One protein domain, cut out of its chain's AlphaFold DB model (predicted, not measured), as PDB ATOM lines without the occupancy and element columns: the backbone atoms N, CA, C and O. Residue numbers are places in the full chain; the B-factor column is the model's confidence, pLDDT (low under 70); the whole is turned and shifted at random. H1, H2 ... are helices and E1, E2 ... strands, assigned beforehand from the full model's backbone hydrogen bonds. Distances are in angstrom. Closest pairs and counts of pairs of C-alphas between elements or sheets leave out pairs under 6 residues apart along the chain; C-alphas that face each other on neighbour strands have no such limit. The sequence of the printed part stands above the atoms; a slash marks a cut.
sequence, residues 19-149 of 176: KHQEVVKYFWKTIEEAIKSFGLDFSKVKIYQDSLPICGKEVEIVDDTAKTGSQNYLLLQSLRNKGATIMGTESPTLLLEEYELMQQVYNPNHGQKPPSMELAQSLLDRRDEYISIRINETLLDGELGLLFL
ATOM      1  N   LYS A  19      99.372  94.416 119.841       87.50
ATOM      2  CA  LYS A  19      99.110  94.649 118.408       87.50
ATOM      3  C   LYS A  19      99.462  96.073 117.986       87.50
ATOM      4  O   LYS A  19     100.053  96.291 116.932       87.50
ATOM      5  N   HIS A  20      99.130  97.062 118.814       85.44
ATOM      6  CA  HIS A  20      99.487  98.446 118.531       85.44
ATOM      7  C   HIS A  20     101.002  98.681 118.537       85.44
ATOM      8  O   HIS A  20     101.510  99.349 117.638       85.44
ATOM      9  N   GLN A  21     101.727  98.120 119.509       86.12
ATOM     10  CA  GLN A  21     103.187  98.210 119.548       86.12
ATOM     11  C   GLN A  21     103.834  97.577 118.311       86.12
ATOM     12  O   GLN A  21     104.774  98.147 117.756       86.12
ATOM     13  N   GLU A  22     103.317  96.442 117.835       89.69
ATOM     14  CA  GLU A  22     103.793  95.797 116.606       89.69
ATOM     15  C   GLU A  22     103.574  96.674 115.370       89.69
ATOM     16  O   GLU A  22     104.494  96.830 114.565       89.69
ATOM     17  N   VAL A  23     102.402  97.306 115.246       90.75
ATOM     18  CA  VAL A  23     102.103  98.242 114.149       90.75
ATOM     19  C   VAL A  23     103.044  99.446 114.178       90.75
ATOM     20  O   VAL A  23     103.602  99.809 113.145       90.75
ATOM     21  N   VAL A  24     103.272 100.039 115.354       88.56
ATOM     22  CA  VAL A  24     104.201 101.170 115.513       88.56
ATOM     23  C   VAL A  24     105.624 100.758 115.135       88.56
ATOM     24  O   VAL A  24     106.294 101.459 114.380       88.56
ATOM     25  N   LYS A  25     106.086  99.597 115.607       90.00
ATOM     26  CA  LYS A  25     107.412  99.064 115.272       90.00
ATOM     27  C   LYS A  25     107.562  98.808 113.774       90.00
ATOM     28  O   LYS A  25     108.591  99.151 113.195       90.00
ATOM     29  N   TYR A  26     106.548  98.217 113.145       91.00
ATOM     30  CA  TYR A  26     106.547  97.974 111.706       91.00
ATOM     31  C   TYR A  26     106.607  99.286 110.920       91.00
ATOM     32  O   TYR A  26     107.449  99.412 110.037       91.00
ATOM     33  N   PHE A  27     105.796 100.279 111.298       91.62
ATOM     34  CA  PHE A  27     105.817 101.607 110.689       91.62
ATOM     35  C   PHE A  27     107.228 102.204 110.703       91.62
ATOM     36  O   PHE A  27     107.775 102.502 109.645       91.62
ATOM     37  N   TRP A  28     107.869 102.293 111.872       92.62
ATOM     38  CA  TRP A  28     109.215 102.869 111.978       92.62
ATOM     39  C   TRP A  28     110.278 102.072 111.219       92.62
ATOM     40  O   TRP A  28     111.191 102.665 110.645       92.62
ATOM     41  N   LYS A  29     110.139 100.745 111.143       90.50
ATOM     42  CA  LYS A  29     111.005  99.912 110.303       90.50
ATOM     43  C   LYS A  29     110.847 100.248 108.816       90.50
ATOM     44  O   LYS A  29     111.852 100.384 108.124       90.50
ATOM     45  N   THR A  30     109.618 100.432 108.330       92.06
ATOM     46  CA  THR A  30     109.360 100.849 106.942       92.06
ATOM     47  C   THR A  30     109.967 102.219 106.642       92.06
ATOM     48  O   THR A  30     110.566 102.399 105.584       92.06
ATOM     49  N   ILE A  31     109.881 103.166 107.581       92.69
ATOM     50  CA  ILE A  31     110.542 104.475 107.457       92.69
ATOM     51  C   ILE A  31     112.061 104.309 107.345       92.69
ATOM     52  O   ILE A  31     112.686 104.892 106.459       92.69
ATOM     53  N   GLU A  32     112.666 103.490 108.209       91.75
ATOM     54  CA  GLU A  32     114.107 103.237 108.178       91.75
ATOM     55  C   GLU A  32     114.553 102.627 106.837       91.75
ATOM     56  O   GLU A  32     115.570 103.033 106.271       91.75
ATOM     57  N   GLU A  33     113.802 101.652 106.321       91.50
ATOM     58  CA  GLU A  33     114.059 101.015 105.025       91.50
ATOM     59  C   GLU A  33     113.916 102.005 103.861       91.50
ATOM     60  O   GLU A  33     114.777 102.032 102.977       91.50
ATOM     61  N   ALA A  34     112.903 102.875 103.895       92.00
ATOM     62  CA  ALA A  34     112.725 103.930 102.902       92.00
ATOM     63  C   ALA A  34     113.924 104.895 102.894       92.00
ATOM     64  O   ALA A  34     114.538 105.103 101.847       92.00
ATOM     65  N   ILE A  35     114.338 105.397 104.064       93.19
ATOM     66  CA  ILE A  35     115.506 106.285 104.195       93.19
ATOM     67  C   ILE A  35     116.778 105.602 103.674       93.19
ATOM     68  O   ILE A  35     117.571 106.219 102.964       93.19
ATOM     69  N   LYS A  36     116.975 104.312 103.985       89.31
ATOM     70  CA  LYS A  36     118.117 103.529 103.479       89.31
ATOM     71  C   LYS A  36     118.127 103.440 101.951       89.31
ATOM     72  O   LYS A  36     119.207 103.450 101.364       89.31
ATOM     73  N   SER A  37     116.961 103.365 101.312       90.75
ATOM     74  CA  SER A  37     116.860 103.225  99.855       90.75
ATOM     75  C   SER A  37     117.230 104.492  99.076       90.75
ATOM     76  O   SER A  37     117.575 104.398  97.902       90.75
ATOM     77  N   PHE A  38     117.236 105.662  99.723       90.50
ATOM     78  CA  PHE A  38     117.612 106.929  99.089       90.50
ATOM     79  C   PHE A  38     119.119 107.085  98.836       90.50
ATOM     80  O   PHE A  38     119.514 108.014  98.137       90.50
ATOM     81  N   GLY A  39     119.972 106.205  99.379       90.38
ATOM     82  CA  GLY A  39     121.420 106.257  99.131       90.38
ATOM     83  C   GLY A  39     122.092 107.532  99.658       90.38
ATOM     84  O   GLY A  39     123.000 108.056  99.020       90.38
ATOM     85  N   LEU A  40     121.621 108.046 100.798       93.62
ATOM     86  CA  LEU A  40     122.066 109.319 101.370       93.62
ATOM     87  C   LEU A  40     123.516 109.267 101.874       93.62
ATOM     88  O   LEU A  40     123.927 108.298 102.517       93.62
ATOM     89  N   ASP A  41     124.251 110.362 101.675       96.06
ATOM     90  CA  ASP A  41     125.496 110.635 102.397       96.06
ATOM     91  C   ASP A  41     125.159 111.164 103.796       96.06
ATOM     92  O   ASP A  41     124.925 112.358 103.992       96.06
ATOM     93  N   PHE A  42     125.113 110.261 104.777       97.31
ATOM     94  CA  PHE A  42     124.729 110.603 106.146       97.31
ATOM     95  C   PHE A  42     125.647 111.639 106.797       97.31
ATOM     96  O   PHE A  42     125.178 112.342 107.681       97.31
ATOM     97  N   SER A  43     126.892 111.819 106.339       97.06
ATOM     98  CA  SER A  43     127.780 112.860 106.877       97.06
ATOM     99  C   SER A  43     127.286 114.290 106.610       97.06
ATOM    100  O   SER A  43     127.704 115.223 107.290       97.06
ATOM    101  N   LYS A  44     126.364 114.453 105.652       97.62
ATOM    102  CA  LYS A  44     125.721 115.725 105.287       97.62
ATOM    103  C   LYS A  44     124.255 115.795 105.705       97.62
ATOM    104  O   LYS A  44     123.542 116.719 105.317       97.62
ATOM    105  N   VAL A  45     123.776 114.799 106.451       98.44
ATOM    106  CA  VAL A  45     122.386 114.742 106.901       98.44
ATOM    107  C   VAL A  45     122.254 115.401 108.268       98.44
ATOM    108  O   VAL A  45     122.950 115.033 109.215       98.44
ATOM    109  N   LYS A  46     121.300 116.324 108.386       98.69
ATOM    110  CA  LYS A  46     120.840 116.907 109.650       98.69
ATOM    111  C   LYS A  46     119.456 116.378 109.992       98.69
ATOM    112  O   LYS A  46     118.577 116.322 109.138       98.69
ATOM    113  N   ILE A  47     119.269 115.968 111.238       98.56
ATOM    114  CA  ILE A  47     118.019 115.391 111.727       98.56
ATOM    115  C   ILE A  47     117.332 116.416 112.618       98.56
ATOM    116  O   ILE A  47     117.891 116.815 113.638       98.56
ATOM    117  N   TYR A  48     116.109 116.773 112.249       98.31
ATOM    118  CA  TYR A  48     115.224 117.656 112.996       98.31
ATOM    119  C   TYR A  48     114.040 116.831 113.504       98.31
ATOM    120  O   TYR A  48     113.257 116.296 112.720       98.31
ATOM    121  N   GLN A  49     113.944 116.687 114.821       97.06
ATOM    122  CA  GLN A  49     112.905 115.918 115.504       97.06
ATOM    123  C   GLN A  49     112.039 116.861 116.341       97.06
ATOM    124  O   GLN A  49     112.565 117.637 117.137       97.06
ATOM    125  N   ASP A  50     110.724 116.760 116.175       95.38
ATOM    126  CA  ASP A  50     109.726 117.378 117.050       95.38
ATOM    127  C   ASP A  50     109.964 116.987 118.513       95.38
ATOM    128  O   ASP A  50     110.303 115.839 118.825       95.38
ATOM    129  N   SER A  51     109.781 117.962 119.396       94.81
ATOM    130  CA  SER A  51     109.927 117.885 120.843       94.81
ATOM    131  C   SER A  51     111.363 117.650 121.323       94.81
ATOM    132  O   SER A  51     111.579 117.273 122.475       94.81
ATOM    133  N   LEU A  52     112.366 117.894 120.466       97.75
ATOM    134  CA  LEU A  52     113.784 117.852 120.838       97.75
ATOM    135  C   LEU A  52     114.310 119.276 121.126       97.75
ATOM    136  O   LEU A  52     114.493 120.059 120.184       97.75
ATOM    137  N   PRO A  53     114.560 119.638 122.401       97.81
ATOM    138  CA  PRO A  53     114.983 120.985 122.776       97.81
ATOM    139  C   PRO A  53     116.408 121.299 122.318       97.81
ATOM    140  O   PRO A  53     117.280 120.435 122.347       97.81
ATOM    141  N   ILE A  54     116.674 122.567 122.008       97.62
ATOM    142  CA  ILE A  54     118.044 123.090 121.907       97.62
ATOM    143  C   ILE A  54     118.592 123.300 123.323       97.62
ATOM    144  O   ILE A  54     118.160 124.206 124.036       97.62
ATOM    145  N   CYS A  55     119.530 122.457 123.747       96.88
ATOM    146  CA  CYS A  55     120.062 122.470 125.113       96.88
ATOM    147  C   CYS A  55     121.501 121.946 125.254       96.88
ATOM    148  O   CYS A  55     122.006 121.860 126.374       96.88
ATOM    149  N   GLY A  56     122.169 121.577 124.154       97.25
ATOM    150  CA  GLY A  56     123.521 121.004 124.169       97.25
ATOM    151  C   GLY A  56     123.587 119.560 124.679       97.25
ATOM    152  O   GLY A  56     124.677 119.026 124.881       97.25
ATOM    153  N   LYS A  57     122.429 118.934 124.916       97.88
ATOM    154  CA  LYS A  57     122.273 117.545 125.373       97.88
ATOM    155  C   LYS A  57     121.405 116.717 124.430       97.88
ATOM    156  O   LYS A  57     120.890 115.673 124.808       97.88
ATOM    157  N   GLU A  58     121.228 117.162 123.195       98.19
ATOM    158  CA  GLU A  58     120.317 116.560 122.222       98.19
ATOM    159  C   GLU A  58     120.663 115.088 121.968       98.19
ATOM    160  O   GLU A  58     119.791 114.223 121.951       98.19
ATOM    161  N   VAL A  59     121.958 114.790 121.843       98.19
ATOM    162  CA  VAL A  59     122.479 113.427 121.675       98.19
ATOM    163  C   VAL A  59     122.203 112.551 122.902       98.19
ATOM    164  O   VAL A  59     121.795 111.403 122.733       98.19
ATOM    165  N   GLU A  60     122.386 113.090 124.111       98.38
ATOM    166  CA  GLU A  60     122.109 112.400 125.383       98.38
ATOM    167  C   GLU A  60     120.613 112.086 125.508       98.38
ATOM    168  O   GLU A  60     120.247 110.937 125.740       98.38
ATOM    169  N   ILE A  61     119.748 113.070 125.233       97.94
ATOM    170  CA  ILE A  61     118.287 112.905 125.215       97.94
ATOM    171  C   ILE A  61     117.885 111.812 124.225       97.94
ATOM    172  O   ILE A  61     117.069 110.949 124.560       97.94
ATOM    173  N   VAL A  62     118.464 111.817 123.019       97.94
ATOM    174  CA  VAL A  62     118.176 110.792 122.011       97.94
ATOM    175  C   VAL A  62     118.583 109.406 122.500       97.94
ATOM    176  O   VAL A  62     117.798 108.466 122.378       97.94
ATOM    177  N   ASP A  63     119.776 109.269 123.076       97.81
ATOM    178  CA  ASP A  63     120.284 107.981 123.546       97.81
ATOM    179  C   ASP A  63     119.504 107.441 124.741       97.81
ATOM    180  O   ASP A  63     119.175 106.254 124.775       97.81
ATOM    181  N   ASP A  64     119.173 108.294 125.704       97.81
ATOM    182  CA  ASP A  64     118.410 107.894 126.880       97.81
ATOM    183  C   ASP A  64     116.969 107.544 126.520       97.81
ATOM    184  O   ASP A  64     116.450 106.521 126.972       97.81
ATOM    185  N   THR A  65     116.345 108.305 125.618       96.44
ATOM    186  CA  THR A  65     114.996 107.986 125.137       96.44
ATOM    187  C   THR A  65     114.991 106.709 124.295       96.44
ATOM    188  O   THR A  65     114.090 105.880 124.439       96.44
ATOM    189  N   ALA A  66     116.018 106.467 123.476       95.88
ATOM    190  CA  ALA A  66     116.161 105.221 122.721       95.88
ATOM    191  C   ALA A  66     116.264 103.986 123.639       95.88
ATOM    192  O   ALA A  66     115.656 102.955 123.340       95.88
ATOM    193  N   LYS A  67     116.945 104.088 124.794       96.44
ATOM    194  CA  LYS A  67     117.037 102.997 125.792       96.44
ATOM    195  C   LYS A  67     115.678 102.587 126.364       96.44
ATOM    196  O   LYS A  67     115.523 101.440 126.775       96.44
ATOM    197  N   THR A  68     114.688 103.483 126.359       94.38
ATOM    198  CA  THR A  68     113.309 103.159 126.774       94.38
ATOM    199  C   THR A  68     112.538 102.332 125.736       94.38
ATOM    200  O   THR A  68     111.431 101.876 126.011       94.38
ATOM    201  N   GLY A  69     113.113 102.110 124.548       90.81
ATOM    202  CA  GLY A  69     112.489 101.360 123.456       90.81
ATOM    203  C   GLY A  69     111.678 102.219 122.482       90.81
ATOM    204  O   GLY A  69     110.976 101.667 121.627       90.81
ATOM    205  N   SER A  70     111.769 103.552 122.577       91.88
ATOM    206  CA  SER A  70     111.058 104.457 121.672       91.88
ATOM    207  C   SER A  70     111.554 104.300 120.233       91.88
ATOM    208  O   SER A  70     112.713 104.573 119.921       91.88
ATOM    209  N   GLN A  71     110.668 103.849 119.345       93.06
ATOM    210  CA  GLN A  71     111.033 103.434 117.987       93.06
ATOM    211  C   GLN A  71     111.554 104.591 117.121       93.06
ATOM    212  O   GLN A  71     112.507 104.402 116.367       93.06
ATOM    213  N   ASN A  72     110.997 105.798 117.269       93.56
ATOM    214  CA  ASN A  72     111.509 106.992 116.592       93.56
ATOM    215  C   ASN A  72     112.939 107.327 117.048       93.56
ATOM    216  O   ASN A  72     113.817 107.513 116.216       93.56
ATOM    217  N   TYR A  73     113.214 107.322 118.353       96.19
ATOM    218  CA  TYR A  73     114.540 107.635 118.892       96.19
ATOM    219  C   TYR A  73     115.581 106.552 118.585       96.19
ATOM    220  O   TYR A  73     116.740 106.879 118.336       96.19
ATOM    221  N   LEU A  74     115.174 105.280 118.504       96.44
ATOM    222  CA  LEU A  74     116.027 104.207 117.981       96.44
ATOM    223  C   LEU A  74     116.420 104.456 116.516       96.44
ATOM    224  O   LEU A  74     117.581 104.260 116.151       96.44
ATOM    225  N   LEU A  75     115.489 104.940 115.686       96.75
ATOM    226  CA  LEU A  75     115.798 105.369 114.321       96.75
ATOM    227  C   LEU A  75     116.785 106.545 114.323       96.75
ATOM    228  O   LEU A  75     117.793 106.476 113.623       96.75
ATOM    229  N   LEU A  76     116.558 107.585 115.131       97.75
ATOM    230  CA  LEU A  76     117.468 108.737 115.208       97.75
ATOM    231  C   LEU A  76     118.888 108.321 115.603       97.75
ATOM    232  O   LEU A  76     119.859 108.737 114.970       97.75
ATOM    233  N   GLN A  77     119.011 107.448 116.605       97.62
ATOM    234  CA  GLN A  77     120.288 106.882 117.030       97.62
ATOM    235  C   GLN A  77     120.957 106.082 115.898       97.62
ATOM    236  O   GLN A  77     122.148 106.264 115.642       97.62
ATOM    237  N   SER A  78     120.206 105.237 115.179       96.62
ATOM    238  CA  SER A  78     120.707 104.476 114.020       96.62
ATOM    239  C   SER A  78     121.243 105.396 112.916       96.62
ATOM    240  O   SER A  78     122.331 105.164 112.388       96.62
ATOM    241  N   LEU A  79     120.523 106.475 112.592       97.62
ATOM    242  CA  LEU A  79     120.941 107.450 111.583       97.62
ATOM    243  C   LEU A  79     122.184 108.232 112.026       97.62
ATOM    244  O   LEU A  79     123.113 108.402 111.235       97.62
ATOM    245  N   ARG A  80     122.251 108.641 113.299       97.62
ATOM    246  CA  ARG A  80     123.439 109.289 113.871       97.62
ATOM    247  C   ARG A  80     124.666 108.387 113.793       97.62
ATOM    248  O   ARG A  80     125.725 108.829 113.362       97.62
ATOM    249  N   ASN A  81     124.520 107.105 114.130       97.00
ATOM    250  CA  ASN A  81     125.610 106.126 114.050       97.00
ATOM    251  C   ASN A  81     126.148 105.939 112.621       97.00
ATOM    252  O   ASN A  81     127.269 105.466 112.446       97.00
ATOM    253  N   LYS A  82     125.375 106.321 111.597       96.69
ATOM    254  CA  LYS A  82     125.812 106.336 110.194       96.69
ATOM    255  C   LYS A  82     126.506 107.633 109.772       96.69
ATOM    256  O   LYS A  82     127.021 107.684 108.662       96.69
ATOM    257  N   GLY A  83     126.521 108.655 110.624       97.69
ATOM    258  CA  GLY A  83     127.174 109.941 110.379       97.69
ATOM    259  C   GLY A  83     126.241 111.152 110.403       97.69
ATOM    260  O   GLY A  83     126.737 112.269 110.307       97.69
ATOM    261  N   ALA A  84     124.923 110.957 110.548       98.31
ATOM    262  CA  ALA A  84     123.984 112.075 110.597       98.31
ATOM    263  C   ALA A  84     124.154 112.912 111.871       98.31
ATOM    264  O   ALA A  84     124.444 112.393 112.950       98.31
ATOM    265  N   THR A  85     123.907 114.212 111.756       98.62
ATOM    266  CA  THR A  85     123.961 115.145 112.884       98.62
ATOM    267  C   THR A  85     122.571 115.317 113.488       98.62
ATOM    268  O   THR A  85     121.622 115.672 112.789       98.62
ATOM    269  N   ILE A  86     122.443 115.078 114.794       98.56
ATOM    270  CA  ILE A  86     121.219 115.379 115.547       98.56
ATOM    271  C   ILE A  86     121.179 116.879 115.829       98.56
ATOM    272  O   ILE A  86     122.111 117.417 116.426       98.56
ATOM    273  N   MET A  87     120.094 117.536 115.429       98.44
ATOM    274  CA  MET A  87     119.866 118.952 115.686       98.44
ATOM    275  C   MET A  87     118.858 119.116 116.819       98.44
ATOM    276  O   MET A  87     117.834 118.442 116.841       98.44
ATOM    277  N   GLY A  88     119.109 120.060 117.723       97.75
ATOM    278  CA  GLY A  88     118.036 120.607 118.551       97.75
ATOM    279  C   GLY A  88     117.091 121.402 117.656       97.75
ATOM    280  O   GLY A  88     117.554 122.229 116.856       97.75
ATOM    281  N   THR A  89     115.796 121.125 117.769       97.56
ATOM    282  CA  THR A  89     114.776 121.618 116.834       97.56
ATOM    283  C   THR A  89     113.939 122.729 117.451       97.56
ATOM    284  O   THR A  89     113.573 123.681 116.771       97.56
ATOM    285  N   GLU A  90     113.653 122.622 118.748       97.88
ATOM    286  CA  GLU A  90     112.651 123.451 119.406       97.88
ATOM    287  C   GLU A  90     113.199 124.273 120.565       97.88
ATOM    288  O   GLU A  90     114.233 123.962 121.166       97.88
ATOM    289  N   SER A  91     112.472 125.339 120.892       98.31
ATOM    290  CA  SER A  91     112.772 126.165 122.053       98.31
ATOM    291  C   SER A  91     112.420 125.418 123.344       98.31
ATOM    292  O   SER A  91     111.259 125.036 123.520       98.31
ATOM    293  N   PRO A  92     113.355 125.298 124.307       97.50
ATOM    294  CA  PRO A  92     113.043 124.774 125.633       97.50
ATOM    295  C   PRO A  92     111.899 125.528 126.322       97.50
ATOM    296  O   PRO A  92     111.103 124.915 127.025       97.50
ATOM    297  N   THR A  93     111.789 126.845 126.116       98.06
ATOM    298  CA  THR A  93     110.736 127.645 126.756       98.06
ATOM    299  C   THR A  93     109.359 127.340 126.173       98.06
ATOM    300  O   THR A  93     108.409 127.195 126.932       98.06
ATOM    301  N   LEU A  94     109.252 127.160 124.851       98.12
ATOM    302  CA  LEU A  94     107.983 126.813 124.199       98.12
ATOM    303  C   LEU A  94     107.518 125.399 124.568       98.12
ATOM    304  O   LEU A  94     106.325 125.180 124.751       98.12
ATOM    305  N   LEU A  95     108.452 124.457 124.726       97.25
ATOM    306  CA  LEU A  95     108.136 123.101 125.182       97.25
ATOM    307  C   LEU A  95     107.647 123.079 126.638       97.25
ATOM    308  O   LEU A  95     106.751 122.308 126.977       97.25
ATOM    309  N   LEU A  96     108.195 123.938 127.504       96.62
ATOM    310  CA  LEU A  96     107.686 124.103 128.869       96.62
ATOM    311  C   LEU A  96     106.274 124.704 128.877       96.62
ATOM    312  O   LEU A  96     105.417 124.202 129.598       96.62
ATOM    313  N   GLU A  97     106.010 125.713 128.042       95.75
ATOM    314  CA  GLU A  97     104.658 126.267 127.875       95.75
ATOM    315  C   GLU A  97     103.662 125.193 127.397       95.75
ATOM    316  O   GLU A  97     102.544 125.108 127.906       95.75
ATOM    317  N   GLU A  98     104.065 124.326 126.460       94.75
ATOM    318  CA  GLU A  98     103.220 123.220 125.991       94.75
ATOM    319  C   GLU A  98     102.921 122.237 127.120       94.75
ATOM    320  O   GLU A  98     101.765 121.859 127.330       94.75
ATOM    321  N   TYR A  99     103.950 121.853 127.875       92.81
ATOM    322  CA  TYR A  99     103.797 120.975 129.025       92.81
ATOM    323  C   TYR A  99     102.821 121.561 130.057       92.81
ATOM    324  O   TYR A  99     101.931 120.851 130.529       92.81
ATOM    325  N   GLU A 100     102.930 122.852 130.378       91.81
ATOM    326  CA  GLU A 100     102.021 123.539 131.303       91.81
ATOM    327  C   GLU A 100     100.572 123.551 130.796       91.81
ATOM    328  O   GLU A 100      99.649 123.269 131.569       91.81
ATOM    329  N   LEU A 101     100.353 123.810 129.502       90.44
ATOM    330  CA  LEU A 101      99.018 123.729 128.900       90.44
ATOM    331  C   LEU A 101      98.453 122.307 128.968       90.44
ATOM    332  O   LEU A 101      97.289 122.130 129.328       90.44
ATOM    333  N   MET A 102      99.266 121.284 128.686       88.31
ATOM    334  CA  MET A 102      98.845 119.888 128.813       88.31
ATOM    335  C   MET A 102      98.482 119.543 130.262       88.31
ATOM    336  O   MET A 102      97.456 118.902 130.498       88.31
ATOM    337  N   GLN A 103      99.253 120.005 131.251       87.12
ATOM    338  CA  GLN A 103      98.937 119.781 132.667       87.12
ATOM    339  C   GLN A 103      97.584 120.377 133.071       87.12
ATOM    340  O   GLN A 103      96.853 119.738 133.823       87.12
ATOM    341  N   GLN A 104      97.202 121.542 132.538       84.56
ATOM    342  CA  GLN A 104      95.879 122.133 132.794       84.56
ATOM    343  C   GLN A 104      94.729 121.287 132.225       84.56
ATOM    344  O   GLN A 104      93.629 121.285 132.777       84.56
ATOM    345  N   VAL A 105      94.976 120.551 131.136       83.12
ATOM    346  CA  VAL A 105      94.000 119.626 130.537       83.12
ATOM    347  C   VAL A 105      93.902 118.324 131.338       83.12
ATOM    348  O   VAL A 105      92.796 117.847 131.585       83.12
ATOM    349  N   TYR A 106      95.038 117.749 131.747       79.00
ATOM    350  CA  TYR A 106      95.084 116.452 132.439       79.00
ATOM    351  C   TYR A 106      94.761 116.534 133.934       79.00
ATOM    352  O   TYR A 106      94.150 115.615 134.475       79.00
ATOM    353  N   ASN A 107      95.141 117.631 134.588       75.00
ATOM    354  CA  ASN A 107      94.919 117.882 136.008       75.00
ATOM    355  C   ASN A 107      94.115 119.176 136.197       75.00
ATOM    356  O   ASN A 107      94.654 120.166 136.704       75.00
ATOM    357  N   PRO A 108      92.822 119.197 135.818       63.78
ATOM    358  CA  PRO A 108      91.959 120.340 136.064       63.78
ATOM    359  C   PRO A 108      91.673 120.428 137.570       63.78
ATOM    360  O   PRO A 108      90.627 119.995 138.055       63.78
ATOM    361  N   ASN A 109      92.618 120.961 138.348       60.06
ATOM    362  CA  ASN A 109      92.371 121.326 139.739       60.06
ATOM    363  C   ASN A 109      91.129 122.233 139.776       60.06
ATOM    364  O   ASN A 109      91.019 123.161 138.971       60.06
ATOM    365  N   HIS A 110      90.193 121.920 140.680       49.81
ATOM    366  CA  HIS A 110      88.803 122.396 140.750       49.81
ATOM    367  C   HIS A 110      88.610 123.933 140.712       49.81
ATOM    368  O   HIS A 110      88.223 124.544 141.705       49.81
ATOM    369  N   GLY A 111      88.840 124.571 139.563       56.03
ATOM    370  CA  GLY A 111      88.652 126.012 139.379       56.03
ATOM    371  C   GLY A 111      89.401 126.644 138.203       56.03
ATOM    372  O   GLY A 111      89.055 127.760 137.816       56.03
ATOM    373  N   GLN A 112      90.388 125.968 137.603       66.00
ATOM    374  CA  GLN A 112      91.041 126.474 136.391       66.00
ATOM    375  C   GLN A 112      90.244 126.066 135.147       66.00
ATOM    376  O   GLN A 112      89.860 124.907 134.990       66.00
ATOM    377  N   LYS A 113      89.948 127.037 134.274       68.94
ATOM    378  CA  LYS A 113      89.343 126.750 132.968       68.94
ATOM    379  C   LYS A 113      90.365 126.001 132.107       68.94
ATOM    380  O   LYS A 113      91.538 126.366 132.155       68.94
ATOM    381  N   PRO A 114      89.934 125.013 131.304       72.88
ATOM    382  CA  PRO A 114      90.819 124.398 130.326       72.88
ATOM    383  C   PRO A 114      91.367 125.476 129.376       72.88
ATOM    384  O   PRO A 114      90.665 126.465 129.113       72.88
ATOM    385  N   PRO A 115      92.596 125.306 128.860       80.25
ATOM    386  CA  PRO A 115      93.175 126.252 127.922       80.25
ATOM    387  C   PRO A 115      92.278 126.405 126.691       80.25
ATOM    388  O   PRO A 115      91.654 125.446 126.225       80.25
ATOM    389  N   SER A 116      92.175 127.632 126.176       87.88
ATOM    390  CA  SER A 116      91.392 127.878 124.966       87.88
ATOM    391  C   SER A 116      92.063 127.219 123.760       87.88
ATOM    392  O   SER A 116      93.288 127.122 123.684       87.88
ATOM    393  N   MET A 117      91.255 126.810 122.777       88.44
ATOM    394  CA  MET A 117      91.781 126.322 121.496       88.44
ATOM    395  C   MET A 117      92.670 127.367 120.809       88.44
ATOM    396  O   MET A 117      93.662 127.009 120.191       88.44
ATOM    397  N   GLU A 118      92.350 128.655 120.962       92.81
ATOM    398  CA  GLU A 118      93.154 129.764 120.437       92.81
ATOM    399  C   GLU A 118      94.551 129.822 121.068       92.81
ATOM    400  O   GLU A 118      95.533 130.002 120.355       92.81
ATOM    401  N   LEU A 119      94.660 129.604 122.384       92.69
ATOM    402  CA  LEU A 119      95.948 129.580 123.076       92.69
ATOM    403  C   LEU A 119      96.798 128.383 122.633       92.69
ATOM    404  O   LEU A 119      97.985 128.545 122.356       92.69
ATOM    405  N   ALA A 120      96.188 127.201 122.520       92.25
ATOM    406  CA  ALA A 120      96.874 126.005 122.032       92.25
ATOM    407  C   ALA A 120      97.362 126.179 120.583       92.25
ATOM    408  O   ALA A 120      98.506 125.851 120.274       92.25
ATOM    409  N   GLN A 121      96.520 126.749 119.714       95.06
ATOM    410  CA  GLN A 121      96.877 127.032 118.324       95.06
ATOM    411  C   GLN A 121      97.998 128.073 118.234       95.06
ATOM    412  O   GLN A 121      98.972 127.861 117.522       95.06
ATOM    413  N   SER A 122      97.908 129.160 119.006       96.69
ATOM    414  CA  SER A 122      98.946 130.193 119.043       96.69
ATOM    415  C   SER A 122     100.297 129.641 119.508       96.69
ATOM    416  O   SER A 122     101.333 130.015 118.955       96.69
ATOM    417  N   LEU A 123     100.309 128.735 120.493       97.06
ATOM    418  CA  LEU A 123     101.547 128.084 120.916       97.06
ATOM    419  C   LEU A 123     102.116 127.180 119.818       97.06
ATOM    420  O   LEU A 123     103.316 127.234 119.555       97.06
ATOM    421  N   LEU A 124     101.271 126.380 119.163       96.56
ATOM    422  CA  LEU A 124     101.692 125.533 118.048       96.56
ATOM    423  C   LEU A 124     102.296 126.367 116.908       96.56
ATOM    424  O   LEU A 124     103.365 126.030 116.406       96.56
ATOM    425  N   ASP A 125     101.684 127.505 116.572       97.69
ATOM    426  CA  ASP A 125     102.197 128.412 115.545       97.69
ATOM    427  C   ASP A 125     103.567 129.001 115.904       97.69
ATOM    428  O   ASP A 125     104.437 129.089 115.035       97.69
ATOM    429  N   ARG A 126     103.789 129.354 117.178       98.19
ATOM    430  CA  ARG A 126     105.098 129.812 117.678       98.19
ATOM    431  C   ARG A 126     106.151 128.705 117.620       98.19
ATOM    432  O   ARG A 126     107.308 128.985 117.310       98.19
ATOM    433  N   ARG A 127     105.770 127.455 117.904       98.12
ATOM    434  CA  ARG A 127     106.659 126.291 117.763       98.12
ATOM    435  C   ARG A 127     107.034 126.070 116.298       98.12
ATOM    436  O   ARG A 127     108.218 125.990 115.994       98.12
ATOM    437  N   ASP A 128     106.061 126.085 115.390       98.31
ATOM    438  CA  ASP A 128     106.289 125.974 113.942       98.31
ATOM    439  C   ASP A 128     107.219 127.067 113.400       98.31
ATOM    440  O   ASP A 128     108.105 126.798 112.586       98.31
ATOM    441  N   GLU A 129     107.032 128.310 113.849       98.25
ATOM    442  CA  GLU A 129     107.907 129.428 113.494       98.25
ATOM    443  C   GLU A 129     109.338 129.189 113.984       98.25
ATOM    444  O   GLU A 129     110.280 129.297 113.200       98.25
ATOM    445  N   TYR A 130     109.503 128.780 115.244       98.50
ATOM    446  CA  TYR A 130     110.818 128.495 115.807       98.50
ATOM    447  C   TYR A 130     111.532 127.357 115.066       98.50
ATOM    448  O   TYR A 130     112.703 127.492 114.714       98.50
ATOM    449  N   ILE A 131     110.824 126.258 114.786       98.44
ATOM    450  CA  ILE A 131     111.343 125.121 114.014       98.44
ATOM    451  C   ILE A 131     111.809 125.590 112.630       98.44
ATOM    452  O   ILE A 131     112.894 125.224 112.182       98.44
ATOM    453  N   SER A 132     111.012 126.426 111.962       98.25
ATOM    454  CA  SER A 132     111.327 126.923 110.619       98.25
ATOM    455  C   SER A 132     112.560 127.827 110.620       98.25
ATOM    456  O   SER A 132     113.465 127.617 109.816       98.25
ATOM    457  N   ILE A 133     112.646 128.776 111.561       98.25
ATOM    458  CA  ILE A 133     113.839 129.621 111.754       98.25
ATOM    459  C   ILE A 133     115.059 128.740 112.000       98.25
ATOM    460  O   ILE A 133     116.085 128.907 111.344       98.25
ATOM    461  N   ARG A 134     114.927 127.753 112.889       97.88
ATOM    462  CA  ARG A 134     116.017 126.848 113.228       97.88
ATOM    463  C   ARG A 134     116.543 126.113 111.998       97.88
ATOM    464  O   ARG A 134     117.750 126.081 111.791       97.88
ATOM    465  N   ILE A 135     115.653 125.550 111.185       98.44
ATOM    466  CA  ILE A 135     116.027 124.861 109.946       98.44
ATOM    467  C   ILE A 135     116.712 125.833 108.979       98.44
ATOM    468  O   ILE A 135     117.777 125.499 108.468       98.44
ATOM    469  N   ASN A 136     116.154 127.027 108.776       98.12
ATOM    470  CA  ASN A 136     116.707 128.035 107.865       98.12
ATOM    471  C   ASN A 136     118.119 128.487 108.273       98.12
ATOM    472  O   ASN A 136     118.956 128.755 107.420       98.12
ATOM    473  N   GLU A 137     118.396 128.569 109.574       97.75
ATOM    474  CA  GLU A 137     119.706 128.980 110.085       97.75
ATOM    475  C   GLU A 137     120.748 127.861 110.051       97.75
ATOM    476  O   GLU A 137     121.949 128.141 110.041       97.75
ATOM    477  N   THR A 138     120.319 126.594 110.093       98.12
ATOM    478  CA  THR A 138     121.257 125.479 110.249       98.12
ATOM    479  C   THR A 138     121.335 124.505 109.109       98.12
ATOM    480  O   THR A 138     122.287 123.734 109.108       98.12
ATOM    481  N   LEU A 139     120.392 124.478 108.179       98.19
ATOM    482  CA  LEU A 139     120.525 123.659 106.984       98.19
ATOM    483  C   LEU A 139     121.326 124.445 105.942       98.19
ATOM    484  O   LEU A 139     120.827 125.403 105.368       98.19
ATOM    485  N   LEU A 140     122.585 124.061 105.754       96.38
ATOM    486  CA  LEU A 140     123.531 124.748 104.881       96.38
ATOM    487  C   LEU A 140     123.530 124.155 103.467       96.38
ATOM    488  O   LEU A 140     123.019 123.059 103.220       96.38
ATOM    489  N   ASP A 141     124.177 124.861 102.543       95.12
ATOM    490  CA  ASP A 141     124.328 124.434 101.155       95.12
ATOM    491  C   ASP A 141     124.901 123.015 101.029       95.12
ATOM    492  O   ASP A 141     125.962 122.678 101.565       95.12
ATOM    493  N   GLY A 142     124.208 122.179 100.255       93.94
ATOM    494  CA  GLY A 142     124.613 120.798  99.991       93.94
ATOM    495  C   GLY A 142     124.339 119.816 101.134       93.94
ATOM    496  O   GLY A 142     124.719 118.647 101.015       93.94
ATOM    497  N   GLU A 143     123.687 120.258 102.210       97.00
ATOM    498  CA  GLU A 143     123.171 119.389 103.267       97.00
ATOM    499  C   GLU A 143     121.739 118.922 102.974       97.00
ATOM    500  O   GLU A 143     121.011 119.496 102.163       97.00
ATOM    501  N   LEU A 144     121.325 117.857 103.663       97.50
ATOM    502  CA  LEU A 144     119.970 117.320 103.593       97.50
ATOM    503  C   LEU A 144     119.343 117.274 104.988       97.50
ATOM    504  O   LEU A 144     119.916 116.707 105.917       97.50
ATOM    505  N   GLY A 145     118.133 117.814 105.122       97.31
ATOM    506  CA  GLY A 145     117.330 117.694 106.336       97.31
ATOM    507  C   GLY A 145     116.442 116.449 106.313       97.31
ATOM    508  O   GLY A 145     115.643 116.282 105.395       97.31
ATOM    509  N   LEU A 146     116.529 115.600 107.340       97.19
ATOM    510  CA  LEU A 146     115.476 114.640 107.678       97.19
ATOM    511  C   LEU A 146     114.624 115.237 108.794       97.19
ATOM    512  O   LEU A 146     115.118 115.478 109.895       97.19
ATOM    513  N   LEU A 147     113.354 115.480 108.494       96.19
ATOM    514  CA  LEU A 147     112.431 116.183 109.370       96.19
ATOM    515  C   LEU A 147     111.316 115.243 109.845       96.19
ATOM    516  O   LEU A 147     110.592 114.673 109.029       96.19
ATOM    517  N   PHE A 148     111.169 115.112 111.161       95.19
ATOM    518  CA  PHE A 148     110.142 114.305 111.816       95.19
ATOM    519  C   PHE A 148     109.255 115.212 112.671       95.19
ATOM    520  O   PHE A 148     109.666 115.617 113.757       95.19
ATOM    521  N   LEU A 149     108.049 115.519 112.187       93.25
ATOM    522  CA  LEU A 149     107.084 116.385 112.870       93.25
ATOM    523  C   LEU A 149     105.781 115.661 113.206       93.25
ATOM    524  O   LEU A 149     105.339 114.777 112.467       93.25
TER     525      LEU A 149
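Overview. This is residues 19 to 149 of the 176 residues of an uncharacterized protein of Candidatus Methyloumidiphilus alinensis (UniProt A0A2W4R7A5). A small wall of three parallel strands has helix H3 over one face, with H1 and H2 packed on H3, while a helical hairpin of H4 and H5 reaches from the sheet toward the loop at Gly 111. The end of H5, residues 131 to 138, grazes the sheet. The printed part has 131 residues, with five named helices and three named strands in the order H1 E1 H2 H3 E2 H4 H5 E3; the sheet runs E2 E1 E3, all parallel, and the class is mostly helix. It is only just loose, close to compact, with a radius of gyration of the C-alphas of 16.9 A and spans of 55 by 40 by 23 A.

Arrangement. H1, residues 19 to 37, touches H3, residues 71 to 81, with residues 24 to 32 alone; the closest C-alphas, of Lys 25 and Gln 71, are 6.3 A apart, at a shallow tilt of 27 degrees, the same way. E1, residues 45 to 49, is the inner strand, with E2, residues 85 to 87, and E3, residues 144 to 148, as edge strands. N 47 and O 85 are within hydrogen-bond range at 2.8 A, as are N 46 and O 144 at 2.9 A. H2, residues 58 to 67, only grazes the sheet with residues 58 to 62; it touches H3 at a steep tilt of 54 degrees, opposite ways, the C-alphas of Ala 66 and Tyr 73 closest at 4.8 A. H3 makes two layers with the sheet, a helix on one face, at a height over the sheet of 9.6 A; it runs along the strands, at 22 degrees to E1 on the local plane. E1, H2, H3, E2 form a strand-helix-strand unit, helices joining parallel neighbours, with a right-handed crossover. H4, residues 92 to 106, and H5, residues 117 to 138, form a helical hairpin at a shallow tilt of 25 degrees; the C-alphas of Leu 94 and Arg 127 are closest, at 6.6 A. E2, H4, H5, E3 form a split unit, also right-handed, with E1 between its strands. In the five helices every O i to N i+4 pair is within hydrogen-bond range.

Along the chain. H1 begins at C-alpha 19, (99.110, 94.649, 118.408), and spans 27.1 A. E1 spans 12.9 A, H2 14.4 A, H3 15.3 A, E2 6.3 A and H4 20.9 A. H5, the longest helix, spans 31.6 A to C-alpha 138 at (121.257, 125.479, 110.249). E3 spans 13.2 A and ends at C-alpha 148, (110.142, 114.305, 111.816).

Size, cuts and confidence. The C-alphas of Gly 39 and Gly 111 are the two farthest apart, at 55.5 A. The printed part has no cut, and no link is long. Residues 108 to 113 have pLDDT under 70.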